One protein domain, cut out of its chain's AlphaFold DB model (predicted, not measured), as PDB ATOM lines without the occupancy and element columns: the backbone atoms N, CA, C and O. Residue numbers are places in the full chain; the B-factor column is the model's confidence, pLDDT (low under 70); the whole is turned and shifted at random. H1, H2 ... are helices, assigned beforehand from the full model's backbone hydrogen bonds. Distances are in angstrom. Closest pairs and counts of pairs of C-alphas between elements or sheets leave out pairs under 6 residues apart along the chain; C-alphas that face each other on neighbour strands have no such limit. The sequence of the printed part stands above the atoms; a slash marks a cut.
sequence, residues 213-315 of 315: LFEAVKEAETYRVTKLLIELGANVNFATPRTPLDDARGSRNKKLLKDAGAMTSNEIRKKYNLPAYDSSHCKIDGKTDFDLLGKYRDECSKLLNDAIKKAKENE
ATOM      1  N   LEU A 213     179.425 115.571 129.249       98.44
ATOM      2  CA  LEU A 213     178.780 115.761 130.549       98.44
ATOM      3  C   LEU A 213     178.415 117.229 130.820       98.44
ATOM      4  O   LEU A 213     177.385 117.472 131.442       98.44
ATOM      5  N   PHE A 214     179.198 118.204 130.342       97.38
ATOM      6  CA  PHE A 214     178.807 119.619 130.418       97.38
ATOM      7  C   PHE A 214     177.521 119.884 129.636       97.38
ATOM      8  O   PHE A 214     176.619 120.528 130.165       97.38
ATOM      9  N   GLU A 215     177.403 119.373 128.408       96.19
ATOM     10  CA  GLU A 215     176.171 119.543 127.628       96.19
ATOM     11  C   GLU A 215     174.987 118.817 128.279       96.19
ATOM     12  O   GLU A 215     173.901 119.384 128.406       96.19
ATOM     13  N   ALA A 216     175.209 117.601 128.785       97.88
ATOM     14  CA  ALA A 216     174.172 116.784 129.406       97.88
ATOM     15  C   ALA A 216     173.536 117.453 130.627       97.88
ATOM     16  O   ALA A 216     172.360 117.239 130.903       97.88
ATOM     17  N   VAL A 217     174.279 118.268 131.376       98.00
ATOM     18  CA  VAL A 217     173.780 118.837 132.635       98.00
ATOM     19  C   VAL A 217     173.128 120.208 132.458       98.00
ATOM     20  O   VAL A 217     172.471 120.675 133.393       98.00
ATOM     21  N   LYS A 218     173.256 120.849 131.286       95.88
ATOM     22  CA  LYS A 218     172.673 122.176 131.008       95.88
ATOM     23  C   LYS A 218     171.151 122.175 130.958       95.88
ATOM     24  O   LYS A 218     170.551 123.216 131.210       95.88
ATOM     25  N   GLU A 219     170.528 121.031 130.700       96.06
ATOM     26  CA  GLU A 219     169.075 120.883 130.677       96.06
ATOM     27  C   GLU A 219     168.599 119.876 131.727       96.06
ATOM     28  O   GLU A 219     169.302 118.942 132.098       96.06
ATOM     29  N   ALA A 220     167.403 120.081 132.282       95.44
ATOM     30  CA  ALA A 220     166.897 119.221 133.357       95.44
ATOM     31  C   ALA A 220     166.432 117.837 132.856       95.44
ATOM     32  O   ALA A 220     166.439 116.870 133.623       95.44
ATOM     33  N   GLU A 221     166.015 117.750 131.589       95.81
ATOM     34  CA  GLU A 221     165.407 116.552 130.992       95.81
ATOM     35  C   GLU A 221     166.437 115.522 130.496       95.81
ATOM     36  O   GLU A 221     166.142 114.330 130.407       95.81
ATOM     37  N   THR A 222     167.682 115.942 130.280       96.25
ATOM     38  CA  THR A 222     168.829 115.119 129.848       96.25
ATOM     39  C   THR A 222     169.434 114.283 130.990       96.25
ATOM     40  O   THR A 222     170.604 113.894 130.973       96.25
ATOM     41  N   TYR A 223     168.645 113.961 132.023       96.12
ATOM     42  CA  TYR A 223     169.121 113.198 133.183       96.12
ATOM     43  C   TYR A 223     169.446 111.736 132.865       96.12
ATOM     44  O   TYR A 223     170.223 111.122 133.596       96.12
ATOM     45  N   ARG A 224     168.862 111.166 131.801       97.44
ATOM     46  CA  ARG A 224     169.160 109.791 131.372       97.44
ATOM     47  C   ARG A 224     170.554 109.712 130.767       97.44
ATOM     48  O   ARG A 224     171.355 108.925 131.256       97.44
ATOM     49  N   VAL A 225     170.879 110.590 129.813       98.12
ATOM     50  CA  VAL A 225     172.249 110.692 129.280       98.12
ATOM     51  C   VAL A 225     173.254 111.134 130.347       98.12
ATOM     52  O   VAL A 225     174.352 110.597 130.391       98.12
ATOM     53  N   THR A 226     172.878 112.024 131.277       98.44
ATOM     54  CA  THR A 226     173.745 112.389 132.420       98.44
ATOM     55  C   THR A 226     174.083 111.166 133.268       98.44
ATOM     56  O   THR A 226     175.243 110.939 133.599       98.44
ATOM     57  N   LYS A 227     173.067 110.366 133.620       98.56
ATOM     58  CA  LYS A 227     173.249 109.132 134.382       98.56
ATOM     59  C   LYS A 227     174.147 108.150 133.621       98.56
ATOM     60  O   LYS A 227     175.106 107.666 134.211       98.56
ATOM     61  N   LEU A 228     173.874 107.925 132.334       98.62
ATOM     62  CA  LEU A 228     174.666 107.040 131.481       98.62
ATOM     63  C   LEU A 228     176.139 107.468 131.429       98.62
ATOM     64  O   LEU A 228     177.017 106.648 131.661       98.62
ATOM     65  N   LEU A 229     176.424 108.747 131.168       98.75
ATOM     66  CA  LEU A 229     177.795 109.262 131.106       98.75
ATOM     67  C   LEU A 229     178.547 109.022 132.424       98.75
ATOM     68  O   LEU A 229     179.692 108.581 132.403       98.75
ATOM     69  N   ILE A 230     177.896 109.256 133.568       98.69
ATOM     70  CA  ILE A 230     178.470 108.965 134.891       98.69
ATOM     71  C   ILE A 230     178.746 107.461 135.049       98.69
ATOM     72  O   ILE A 230     179.826 107.087 135.500       98.69
ATOM     73  N   GLU A 231     177.797 106.602 134.670       98.50
ATOM     74  CA  GLU A 231     177.940 105.138 134.736       98.50
ATOM     75  C   GLU A 231     179.057 104.614 133.820       98.50
ATOM     76  O   GLU A 231     179.741 103.656 134.177       98.50
ATOM     77  N   LEU A 232     179.288 105.276 132.683       98.19
ATOM     78  CA  LEU A 232     180.367 104.977 131.737       98.19
ATOM     79  C   LEU A 232     181.703 105.653 132.094       98.19
ATOM     80  O   LEU A 232     182.663 105.564 131.333       98.19
ATOM     81  N   GLY A 233     181.794 106.295 133.262       97.38
ATOM     82  CA  GLY A 233     183.055 106.798 133.803       97.38
ATOM     83  C   GLY A 233     183.441 108.212 133.370       97.38
ATOM     84  O   GLY A 233     184.612 108.566 133.497       97.38
ATOM     85  N   ALA A 234     182.488 109.032 132.908       98.31
ATOM     86  CA  ALA A 234     182.729 110.449 132.641       98.31
ATOM     87  C   ALA A 234     183.356 111.146 133.856       98.31
ATOM     88  O   ALA A 234     182.942 110.954 135.008       98.31
ATOM     89  N   ASN A 235     184.325 112.023 133.612       97.56
ATOM     90  CA  ASN A 235     184.943 112.805 134.665       97.56
ATOM     91  C   ASN A 235     183.989 113.903 135.159       97.56
ATOM     92  O   ASN A 235     183.969 115.028 134.658       97.56
ATOM     93  N   VAL A 236     183.258 113.601 136.235       98.31
ATOM     94  CA  VAL A 236     182.291 114.518 136.867       98.31
ATOM     95  C   VAL A 236     182.892 115.822 137.402       98.31
ATOM     96  O   VAL A 236     182.152 116.753 137.715       98.31
ATOM     97  N   ASN A 237     184.221 115.893 137.502       97.69
ATOM     98  CA  ASN A 237     184.969 117.050 137.981       97.69
ATOM     99  C   ASN A 237     185.847 117.694 136.892       97.69
ATOM    100  O   ASN A 237     186.666 118.550 137.229       97.69
ATOM    101  N   PHE A 238     185.713 117.307 135.613       97.44
ATOM    102  CA  PHE A 238     186.444 117.972 134.528       97.44
ATOM    103  C   PHE A 238     186.140 119.472 134.538       97.44
ATOM    104  O   PHE A 238     184.982 119.868 134.665       97.44
ATOM    105  N   ALA A 239     187.173 120.309 134.445       96.31
ATOM    106  CA  ALA A 239     187.017 121.744 134.659       96.31
ATOM    107  C   ALA A 239     187.365 122.599 133.431       96.31
ATOM    108  O   ALA A 239     188.448 122.451 132.865       96.31
ATOM    109  N   THR A 240     186.477 123.543 133.098       92.06
ATOM    110  CA  THR A 240     186.615 124.572 132.052       92.06
ATOM    111  C   THR A 240     186.264 125.968 132.595       92.06
ATOM    112  O   THR A 240     185.196 126.537 132.361       92.06
ATOM    113  N   PRO A 241     187.198 126.652 133.264       90.81
ATOM    114  CA  PRO A 241     187.271 126.885 134.734       90.81
ATOM    115  C   PRO A 241     186.056 126.635 135.659       90.81
ATOM    116  O   PRO A 241     186.217 126.766 136.878       90.81
ATOM    117  N   ARG A 242     184.860 126.334 135.147       95.31
ATOM    118  CA  ARG A 242     183.720 125.798 135.910       95.31
ATOM    119  C   ARG A 242     183.717 124.272 135.832       95.31
ATOM    120  O   ARG A 242     184.550 123.703 135.144       95.31
ATOM    121  N   THR A 243     182.817 123.615 136.547       97.81
ATOM    122  CA  THR A 243     182.625 122.152 136.548       97.81
ATOM    123  C   THR A 243     181.210 121.797 136.086       97.81
ATOM    124  O   THR A 243     180.329 122.658 136.163       97.81
ATOM    125  N   PRO A 244     180.916 120.536 135.720       98.38
ATOM    126  CA  PRO A 244     179.547 120.117 135.433       98.38
ATOM    127  C   PRO A 244     178.567 120.459 136.567       98.38
ATOM    128  O   PRO A 244     177.445 120.889 136.314       98.38
ATOM    129  N   LEU A 245     178.985 120.352 137.838       98.50
ATOM    130  CA  LEU A 245     178.120 120.696 138.973       98.50
ATOM    131  C   LEU A 245     177.816 122.201 139.073       98.50
ATOM    132  O   LEU A 245     176.740 122.570 139.549       98.50
ATOM    133  N   ASP A 246     178.727 123.061 138.611       98.19
ATOM    134  CA  ASP A 246     178.512 124.511 138.565       98.19
ATOM    135  C   ASP A 246     177.418 124.917 137.561       98.19
ATOM    136  O   ASP A 246     176.721 125.914 137.790       98.19
ATOM    137  N   ASP A 247     177.273 124.159 136.471       97.25
ATOM    138  CA  ASP A 247     176.352 124.448 135.362       97.25
ATOM    139  C   ASP A 247     175.078 123.587 135.384       97.25
ATOM    140  O   ASP A 247     174.108 123.891 134.685       97.25
ATOM    141  N   ALA A 248     175.035 122.559 136.236       98.06
ATOM    142  CA  ALA A 248     173.932 121.614 136.299       98.06
ATOM    143  C   ALA A 248     172.572 122.277 136.567       98.06
ATOM    144  O   ALA A 248     172.354 122.954 137.580       98.06
ATOM    145  N   ARG A 249     171.599 121.989 135.700       97.56
ATOM    146  CA  ARG A 249     170.181 122.322 135.860       97.56
ATOM    147  C   ARG A 249     169.369 121.098 136.273       97.56
ATOM    148  O   ARG A 249     169.750 119.957 136.045       97.56
ATOM    149  N   GLY A 250     168.228 121.347 136.914       96.56
ATOM    150  CA  GLY A 250     167.359 120.292 137.441       96.56
ATOM    151  C   GLY A 250     167.893 119.632 138.720       96.56
ATOM    152  O   GLY A 250     169.095 119.551 138.976       96.56
ATOM    153  N   SER A 251     166.985 119.160 139.574       97.38
ATOM    154  CA  SER A 251     167.355 118.491 140.829       97.38
ATOM    155  C   SER A 251     167.959 117.101 140.601       97.38
ATOM    156  O   SER A 251     168.825 116.692 141.370       97.38
ATOM    157  N   ARG A 252     167.550 116.399 139.531       97.62
ATOM    158  CA  ARG A 252     168.049 115.058 139.185       97.62
ATOM    159  C   ARG A 252     169.525 115.075 138.793       97.62
ATOM    160  O   ARG A 252     170.293 114.367 139.432       97.62
ATOM    161  N   ASN A 253     169.938 115.925 137.850       97.81
ATOM    162  CA  ASN A 253     171.349 116.026 137.443       97.81
ATOM    163  C   ASN A 253     172.243 116.436 138.611       97.81
ATOM    164  O   ASN A 253     173.251 115.789 138.872       97.81
ATOM    165  N   LYS A 254     171.833 117.449 139.387       98.50
ATOM    166  CA  LYS A 254     172.568 117.865 140.593       98.50
ATOM    167  C   LYS A 254     172.728 116.727 141.595       98.50
ATOM    168  O   LYS A 254     173.784 116.610 142.206       98.50
ATOM    169  N   LYS A 255     171.682 115.918 141.794       98.50
ATOM    170  CA  LYS A 255     171.735 114.752 142.678       98.50
ATOM    171  C   LYS A 255     172.689 113.692 142.128       98.50
ATOM    172  O   LYS A 255     173.572 113.284 142.863       98.50
ATOM    173  N   LEU A 256     172.554 113.314 140.855       98.69
ATOM    174  CA  LEU A 256     173.423 112.330 140.196       98.69
ATOM    175  C   LEU A 256     174.902 112.723 140.294       98.69
ATOM    176  O   LEU A 256     175.723 111.922 140.725       98.69
ATOM    177  N   LEU A 257     175.228 113.979 139.976       98.69
ATOM    178  CA  LEU A 257     176.587 114.508 140.075       98.69
ATOM    179  C   LEU A 257     177.126 114.448 141.511       98.69
ATOM    180  O   LEU A 257     178.231 113.965 141.731       98.69
ATOM    181  N   LYS A 258     176.351 114.910 142.499       98.50
ATOM    182  CA  LYS A 258     176.769 114.881 143.911       98.50
ATOM    183  C   LYS A 258     176.949 113.460 144.434       98.50
ATOM    184  O   LYS A 258     177.932 113.197 145.119       98.50
ATOM    185  N   ASP A 259     176.024 112.565 144.097       98.56
ATOM    186  CA  ASP A 259     176.089 111.150 144.469       98.56
ATOM    187  C   ASP A 259     177.332 110.481 143.833       98.56
ATOM    188  O   ASP A 259     177.922 109.592 144.438       98.56
ATOM    189  N   ALA A 260     177.791 110.971 142.673       98.25
ATOM    190  CA  ALA A 260     179.030 110.563 142.003       98.25
ATOM    191  C   ALA A 260     180.300 111.312 142.474       98.25
ATOM    192  O   ALA A 260     181.371 111.144 141.890       98.25
ATOM    193  N   GLY A 261     180.215 112.153 143.511       97.31
ATOM    194  CA  GLY A 261     181.369 112.880 144.055       97.31
ATOM    195  C   GLY A 261     181.801 114.112 143.248       97.31
ATOM    196  O   GLY A 261     182.940 114.570 143.382       97.31
ATOM    197  N   ALA A 262     180.915 114.666 142.418       98.19
ATOM    198  CA  ALA A 262     181.157 115.947 141.768       98.19
ATOM    199  C   ALA A 262     181.246 117.080 142.799       98.19
ATOM    200  O   ALA A 262     180.503 117.129 143.781       98.19
ATOM    201  N   MET A 263     182.132 118.024 142.528       98.19
ATOM    202  CA  MET A 263     182.386 119.223 143.306       98.19
ATOM    203  C   MET A 263     182.273 120.433 142.390       98.19
ATOM    204  O   MET A 263     182.645 120.383 141.222       98.19
ATOM    205  N   THR A 264     181.796 121.544 142.936       98.31
ATOM    206  CA  THR A 264     181.898 122.845 142.274       98.31
ATOM    207  C   THR A 264     183.362 123.262 142.166       98.31
ATOM    208  O   THR A 264     184.196 122.905 143.004       98.31
ATOM    209  N   SER A 265     183.689 124.104 141.188       97.62
ATOM    210  CA  SER A 265     185.035 124.677 141.050       97.62
ATOM    211  C   SER A 265     185.510 125.374 142.334       97.62
ATOM    212  O   SER A 265     186.678 125.264 142.700       97.62
ATOM    213  N   ASN A 266     184.613 126.028 143.080       97.44
ATOM    214  CA  ASN A 266     184.933 126.651 144.372       97.44
ATOM    215  C   ASN A 266     185.236 125.631 145.478       97.44
ATOM    216  O   ASN A 266     186.160 125.840 146.267       97.44
ATOM    217  N   GLU A 267     184.489 124.528 145.543       97.75
ATOM    218  CA  GLU A 267     184.776 123.436 146.481       97.75
ATOM    219  C   GLU A 267     186.129 122.792 146.175       97.75
ATOM    220  O   GLU A 267     186.908 122.567 147.099       97.75
ATOM    221  N   ILE A 268     186.458 122.589 144.895       97.56
ATOM    222  CA  ILE A 268     187.765 122.081 144.451       97.56
ATOM    223  C   ILE A 268     188.879 123.045 144.863       97.56
ATOM    224  O   ILE A 268     189.859 122.627 145.482       97.56
ATOM    225  N   ARG A 269     188.717 124.349 144.594       97.12
ATOM    226  CA  ARG A 269     189.699 125.368 145.002       97.12
ATOM    227  C   ARG A 269     189.930 125.355 146.505       97.12
ATOM    228  O   ARG A 269     191.077 125.342 146.939       97.12
ATOM    229  N   LYS A 270     188.859 125.296 147.296       97.25
ATOM    230  CA  LYS A 270     188.953 125.229 148.757       97.25
ATOM    231  C   LYS A 270     189.621 123.935 149.228       97.25
ATOM    232  O   LYS A 270     190.478 123.992 150.101       97.25
ATOM    233  N   LYS A 271     189.248 122.784 148.659       96.25
ATOM    234  CA  LYS A 271     189.792 121.468 149.027       96.25
ATOM    235  C   LYS A 271     191.303 121.393 148.803       96.25
ATOM    236  O   LYS A 271     192.005 120.835 149.638       96.25
ATOM    237  N   TYR A 272     191.791 121.971 147.707       95.94
ATOM    238  CA  TYR A 272     193.200 121.901 147.308       95.94
ATOM    239  C   TYR A 272     193.980 123.208 147.529       95.94
ATOM    240  O   TYR A 272     195.079 123.354 147.002       95.94
ATOM    241  N   ASN A 273     193.435 124.152 148.311       96.25
ATOM    242  CA  ASN A 273     194.048 125.455 148.610       96.25
ATOM    243  C   ASN A 273     194.511 126.232 147.359       96.25
ATOM    244  O   ASN A 273     195.583 126.838 147.345       96.25
ATOM    245  N   LEU A 274     193.711 126.202 146.294       96.38
ATOM    246  CA  LEU A 274     193.996 126.905 145.045       96.38
ATOM    247  C   LEU A 274     193.530 128.370 145.124       96.38
ATOM    248  O   LEU A 274     192.541 128.660 145.804       96.38
ATOM    249  N   PRO A 275     194.182 129.297 144.396       95.00
ATOM    250  CA  PRO A 275     193.740 130.686 144.299       95.00
ATOM    251  C   PRO A 275     192.286 130.794 143.829       95.00
ATOM    252  O   PRO A 275     191.795 129.961 143.058       95.00
ATOM    253  N   ALA A 276     191.600 131.849 144.270       93.44
ATOM    254  CA  ALA A 276     190.281 132.197 143.756       93.44
ATOM    255  C   ALA A 276     190.352 132.513 142.252       93.44
ATOM    256  O   ALA A 276     191.381 132.961 141.748       93.44
ATOM    257  N   TYR A 277     189.255 132.273 141.536       93.31
ATOM    258  CA  TYR A 277     189.141 132.711 140.149       93.31
ATOM    259  C   TYR A 277     188.971 134.235 140.105       93.31
ATOM    260  O   TYR A 277     188.021 134.758 140.687       93.31
ATOM    261  N   ASP A 278     189.864 134.932 139.404       93.38
ATOM    262  CA  ASP A 278     189.800 136.378 139.204       93.38
ATOM    263  C   ASP A 278     190.308 136.770 137.810       93.38
ATOM    264  O   ASP A 278     191.508 136.843 137.552       93.38
ATOM    265  N   SER A 279     189.375 137.077 136.909       94.12
ATOM    266  CA  SER A 279     189.677 137.540 135.552       94.12
ATOM    267  C   SER A 279     189.685 139.068 135.419       94.12
ATOM    268  O   SER A 279     189.519 139.586 134.313       94.12
ATOM    269  N   SER A 280     189.803 139.818 136.521       93.88
ATOM    270  CA  SER A 280     189.847 141.288 136.498       93.88
ATOM    271  C   SER A 280     191.012 141.822 135.661       93.88
ATOM    272  O   SER A 280     190.832 142.764 134.890       93.88
ATOM    273  N   HIS A 281     192.169 141.161 135.735       93.12
ATOM    274  CA  HIS A 281     193.380 141.483 134.977       93.12
ATOM    275  C   HIS A 281     193.260 141.217 133.466       93.12
ATOM    276  O   HIS A 281     194.079 141.709 132.696       93.12
ATOM    277  N   CYS A 282     192.234 140.486 133.017       95.38
ATOM    278  CA  CYS A 282     191.941 140.300 131.594       95.38
ATOM    279  C   CYS A 282     191.189 141.503 130.992       95.38
ATOM    280  O   CYS A 282     190.727 141.424 129.857       95.38
ATOM    281  N   LYS A 283     190.990 142.594 131.746       95.62
ATOM    282  CA  LYS A 283     190.351 143.818 131.253       95.62
ATOM    283  C   LYS A 283     191.394 144.895 130.960       95.62
ATOM    284  O   LYS A 283     192.100 145.324 131.868       95.62
ATOM    285  N   ILE A 284     191.423 145.380 129.720       93.69
ATOM    286  CA  ILE A 284     192.260 146.497 129.263       93.69
ATOM    287  C   ILE A 284     191.330 147.666 128.934       93.69
ATOM    288  O   ILE A 284     190.346 147.498 128.212       93.69
ATOM    289  N   ASP A 285     191.581 148.836 129.527       93.38
ATOM    290  CA  ASP A 285     190.754 150.043 129.365       93.38
ATOM    291  C   ASP A 285     189.249 149.801 129.600       93.38
ATOM    292  O   ASP A 285     188.372 150.327 128.914       93.38
ATOM    293  N   GLY A 286     188.937 148.945 130.580       92.31
ATOM    294  CA  GLY A 286     187.568 148.586 130.955       92.31
ATOM    295  C   GLY A 286     186.878 147.572 130.032       92.31
ATOM    296  O   GLY A 286     185.747 147.181 130.320       92.31
ATOM    297  N   LYS A 287     187.540 147.100 128.968       94.50
ATOM    298  CA  LYS A 287     187.024 146.075 128.049       94.50
ATOM    299  C   LYS A 287     187.720 144.739 128.275       94.50
ATOM    300  O   LYS A 287     188.914 144.704 128.541       94.50
ATOM    301  N   THR A 288     186.976 143.643 128.169       95.06
ATOM    302  CA  THR A 288     187.552 142.294 128.234       95.06
ATOM    303  C   THR A 288     188.421 142.043 127.009       95.06
ATOM    304  O   THR A 288     187.940 142.131 125.881       95.06
ATOM    305  N   ASP A 289     189.677 141.690 127.244       95.50
ATOM    306  CA  ASP A 289     190.558 141.112 126.243       95.50
ATOM    307  C   ASP A 289     190.299 139.598 126.198       95.50
ATOM    308  O   ASP A 289     190.537 138.874 127.171       95.50
ATOM    309  N   PHE A 290     189.726 139.125 125.090       90.94
ATOM    310  CA  PHE A 290     189.312 137.729 124.947       90.94
ATOM    311  C   PHE A 290     190.493 136.770 124.773       90.94
ATOM    312  O   PHE A 290     190.390 135.627 125.215       90.94
ATOM    313  N   ASP A 291     191.618 137.228 124.220       91.19
ATOM    314  CA  ASP A 291     192.825 136.408 124.092       91.19
ATOM    315  C   ASP A 291     193.480 136.198 125.469       91.19
ATOM    316  O   ASP A 291     193.878 135.081 125.813       91.19
ATOM    317  N   LEU A 292     193.559 137.253 126.290       93.25
ATOM    318  CA  LEU A 292     194.010 137.153 127.683       93.25
ATOM    319  C   LEU A 292     193.054 136.307 128.521       93.25
ATOM    320  O   LEU A 292     193.506 135.460 129.294       93.25
ATOM    321  N   LEU A 293     191.743 136.500 128.357       92.31
ATOM    322  CA  LEU A 293     190.745 135.713 129.073       92.31
ATOM    323  C   LEU A 293     190.835 134.228 128.707       92.31
ATOM    324  O   LEU A 293     190.790 133.396 129.607       92.31
ATOM    325  N   GLY A 294     190.980 133.888 127.423       91.56
ATOM    326  CA  GLY A 294     191.140 132.505 126.967       91.56
ATOM    327  C   GLY A 294     192.347 131.827 127.615       91.56
ATOM    328  O   GLY A 294     192.205 130.778 128.242       91.56
ATOM    329  N   LYS A 295     193.515 132.485 127.585       92.94
ATOM    330  CA  LYS A 295     194.737 131.984 128.243       92.94
ATOM    331  C   LYS A 295     194.553 131.790 129.746       92.94
ATOM    332  O   LYS A 295     194.899 130.738 130.277       92.94
ATOM    333  N   TYR A 296     193.970 132.774 130.430       94.69
ATOM    334  CA  TYR A 296     193.729 132.683 131.869       94.69
ATOM    335  C   TYR A 296     192.731 131.570 132.226       94.69
ATOM    336  O   TYR A 296     192.892 130.874 133.234       94.69
ATOM    337  N   ARG A 297     191.704 131.362 131.392       94.19
ATOM    338  CA  ARG A 297     190.767 130.243 131.539       94.19
ATOM    339  C   ARG A 297     191.486 128.908 131.397       94.19
ATOM    340  O   ARG A 297     191.299 128.068 132.266       94.19
ATOM    341  N   ASP A 298     192.344 128.743 130.394       94.62
ATOM    342  CA  ASP A 298     193.164 127.540 130.211       94.62
ATOM    343  C   ASP A 298     194.078 127.258 131.410       94.62
ATOM    344  O   ASP A 298     194.178 126.119 131.871       94.62
ATOM    345  N   GLU A 299     194.721 128.292 131.956       95.62
ATOM    346  CA  GLU A 299     195.540 128.181 133.167       95.62
ATOM    347  C   GLU A 299     194.708 127.735 134.374       95.62
ATOM    348  O   GLU A 299     195.106 126.828 135.108       95.62
ATOM    349  N   CYS A 300     193.526 128.327 134.559       96.06
ATOM    350  CA  CYS A 300     192.602 127.950 135.623       96.06
ATOM    351  C   CYS A 300     192.086 126.516 135.469       96.06
ATOM    352  O   CYS A 300     192.063 125.773 136.450       96.06
ATOM    353  N   SER A 301     191.677 126.127 134.261       96.31
ATOM    354  CA  SER A 301     191.235 124.770 133.937       96.31
ATOM    355  C   SER A 301     192.343 123.770 134.232       96.31
ATOM    356  O   SER A 301     192.118 122.792 134.942       96.31
ATOM    357  N   LYS A 302     193.570 124.045 133.775       96.62
ATOM    358  CA  LYS A 302     194.733 123.203 134.063       96.62
ATOM    359  C   LYS A 302     194.969 123.056 135.559       96.62
ATOM    360  O   LYS A 302     195.119 121.939 136.039       96.62
ATOM    361  N   LEU A 303     194.959 124.160 136.302       96.62
ATOM    362  CA  LEU A 303     195.181 124.152 137.745       96.62
ATOM    363  C   LEU A 303     194.166 123.265 138.487       96.62
ATOM    364  O   LEU A 303     194.548 122.500 139.373       96.62
ATOM    365  N   LEU A 304     192.884 123.360 138.121       97.00
ATOM    366  CA  LEU A 304     191.816 122.545 138.702       97.00
ATOM    367  C   LEU A 304     191.984 121.063 138.341       97.00
ATOM    368  O   LEU A 304     191.991 120.215 139.235       97.00
ATOM    369  N   ASN A 305     192.165 120.751 137.055       96.69
ATOM    370  CA  ASN A 305     192.299 119.375 136.575       96.69
ATOM    371  C   ASN A 305     193.567 118.687 137.119       96.69
ATOM    372  O   ASN A 305     193.495 117.536 137.551       96.69
ATOM    373  N   ASP A 306     194.701 119.393 137.198       96.12
ATOM    374  CA  ASP A 306     195.949 118.872 137.773       96.12
ATOM    375  C   ASP A 306     195.793 118.550 139.270       96.12
ATOM    376  O   ASP A 306     196.314 117.539 139.744       96.12
ATOM    377  N   ALA A 307     195.069 119.382 140.028       95.06
ATOM    378  CA  ALA A 307     194.816 119.138 141.449       95.06
ATOM    379  C   ALA A 307     193.949 117.886 141.674       95.06
ATOM    380  O   ALA A 307     194.258 117.069 142.542       95.06
ATOM    381  N   ILE A 308     192.905 117.703 140.858       92.94
ATOM    382  CA  ILE A 308     192.044 116.510 140.900       92.94
ATOM    383  C   ILE A 308     192.844 115.259 140.529       92.94
ATOM    384  O   ILE A 308     192.740 114.242 141.213       92.94
ATOM    385  N   LYS A 309     193.653 115.330 139.465       92.81
ATOM    386  CA  LYS A 309     194.466 114.203 138.998       92.81
ATOM    387  C   LYS A 309     195.467 113.751 140.062       92.81
ATOM    388  O   LYS A 309     195.507 112.570 140.386       92.81
ATOM    389  N   LYS A 310     196.203 114.691 140.668       91.00
ATOM    390  CA  LYS A 310     197.155 114.390 141.750       91.00
ATOM    391  C   LYS A 310     196.490 113.743 142.962       91.00
ATOM    392  O   LYS A 310     197.115 112.921 143.616       91.00
ATOM    393  N   ALA A 311     195.255 114.118 143.294       85.06
ATOM    394  CA  ALA A 311     194.545 113.493 144.405       85.06
ATOM    395  C   ALA A 311     194.271 112.006 144.130       85.06
ATOM    396  O   ALA A 311     194.553 111.185 144.991       85.06
ATOM    397  N   LYS A 312     193.828 111.665 142.910       81.31
ATOM    398  CA  LYS A 312     193.566 110.275 142.497       81.31
ATOM    399  C   LYS A 312     194.821 109.398 142.454       81.31
ATOM    400  O   LYS A 312     194.726 108.203 142.669       81.31
ATOM    401  N   GLU A 313     195.986 109.971 142.151       82.81
ATOM    402  CA  GLU A 313     197.263 109.233 142.118       82.81
ATOM    403  C   GLU A 313     197.821 108.915 143.519       82.81
ATOM    404  O   GLU A 313     198.732 108.099 143.640       82.81
ATOM    405  N   ASN A 314     197.306 109.571 144.565       72.00
ATOM    406  CA  ASN A 314     197.742 109.392 145.954       72.00
ATOM    407  C   ASN A 314     196.751 108.571 146.807       72.00
ATOM    408  O   ASN A 314     196.986 108.423 148.009       72.00
ATOM    409  N   GLU A 315     195.653 108.092 146.215       61.91
ATOM    410  CA  GLU A 315     194.657 107.188 146.822       61.91
ATOM    411  C   GLU A 315     194.981 105.723 146.496       61.91
ATOM    412  O   GLU A 315     194.836 104.884 147.417       61.91
TER     413      GLU A 315
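What this domain is: This is residues 213 to 315 of the 315 residues of the protein "Ankyrin repeat domain-containing protein" of Campylobacter jejuni (UniProt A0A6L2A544). Four short helices, H1 to H4, cluster at one end, with H2 and H4 side by side, while one long helix, H6, runs along the other side of the domain and meets the rest of the named helices through the short helix H5. The long link from H5 to H6 reaches away from the cluster to a small turn at residues 283 to 288, where the backbone folds back into H6; the link from H2 to H3 passes between the cluster and H6. The printed part has 103 residues with six named helices, in order H1 to H6, and no named strand; the class is all helix. It is only just compact, close to loose, with a radius of gyration of the C-alphas of 15.0 A, and its outline is flat, spanning 45 by 35 by 19 A.

How they stand to each other: Start at H1, residues 213 to 217, which touches H2, residues 223 to 231; their closest C-alphas are those of Ala 216 and Thr 226, 5.3 A apart. H1 also touches H3, residues 244 to 247, closest at the C-alphas of Phe 214 and Pro 244, 5.1 A apart. Look next at H4, residues 251 to 259: it touches H2 at a shallow tilt of 10 degrees, the same way, with the C-alphas of Tyr 223 and Asn 253 closest at 5.6 A. H4 touches H3 too, where the closest C-alphas, of Leu 245 and Lys 254, are 6.4 A apart. Go on to H5, residues 265 to 271, which is close to H3 but not clearly touching, the closest C-alphas, of Asp 246 and Ser 265, being 7.0 A apart. H6, residues 290 to 313, touches H5 with residues 304 to 308 alone, at a steep tilt of 44 degrees, the same way; the C-alphas of Ile 268 and Leu 304 are closest at 7.0 A. H6 is apart from H1, H2, H3 and H4. In H1, H2, H4, H5 and H6 every O i to N i+4 pair is within hydrogen-bond range; H3 is too short for such a pair, and its one O i to N i+3 pair is within range.

Where its parts are: Find C-alpha 213 at (178.780, 115.761, 130.549), where H1 begins. H2 and H4 each measure 12.0 A from first to last C-alpha, and H5 measures 9.8 A. Find C-alpha 290 at (189.312, 137.729, 124.947); from there H6 runs 34.2 A to C-alpha 313 at (197.263, 109.233, 142.118).

The domain as a whole: The two C-alphas farthest apart, those of Glu 231 and Asp 285, are 47.0 A apart. The printed part has no cut and ends at the chain's last residue, 315. The links from H2 to H3, 12 residues, and from H5 to H6, 18 residues, are long; in the second, residues 283 to 284 pair antiparallel with residues 287 to 288. The mean pLDDT of the printed part is 95.2, and residue 315 alone is under 70.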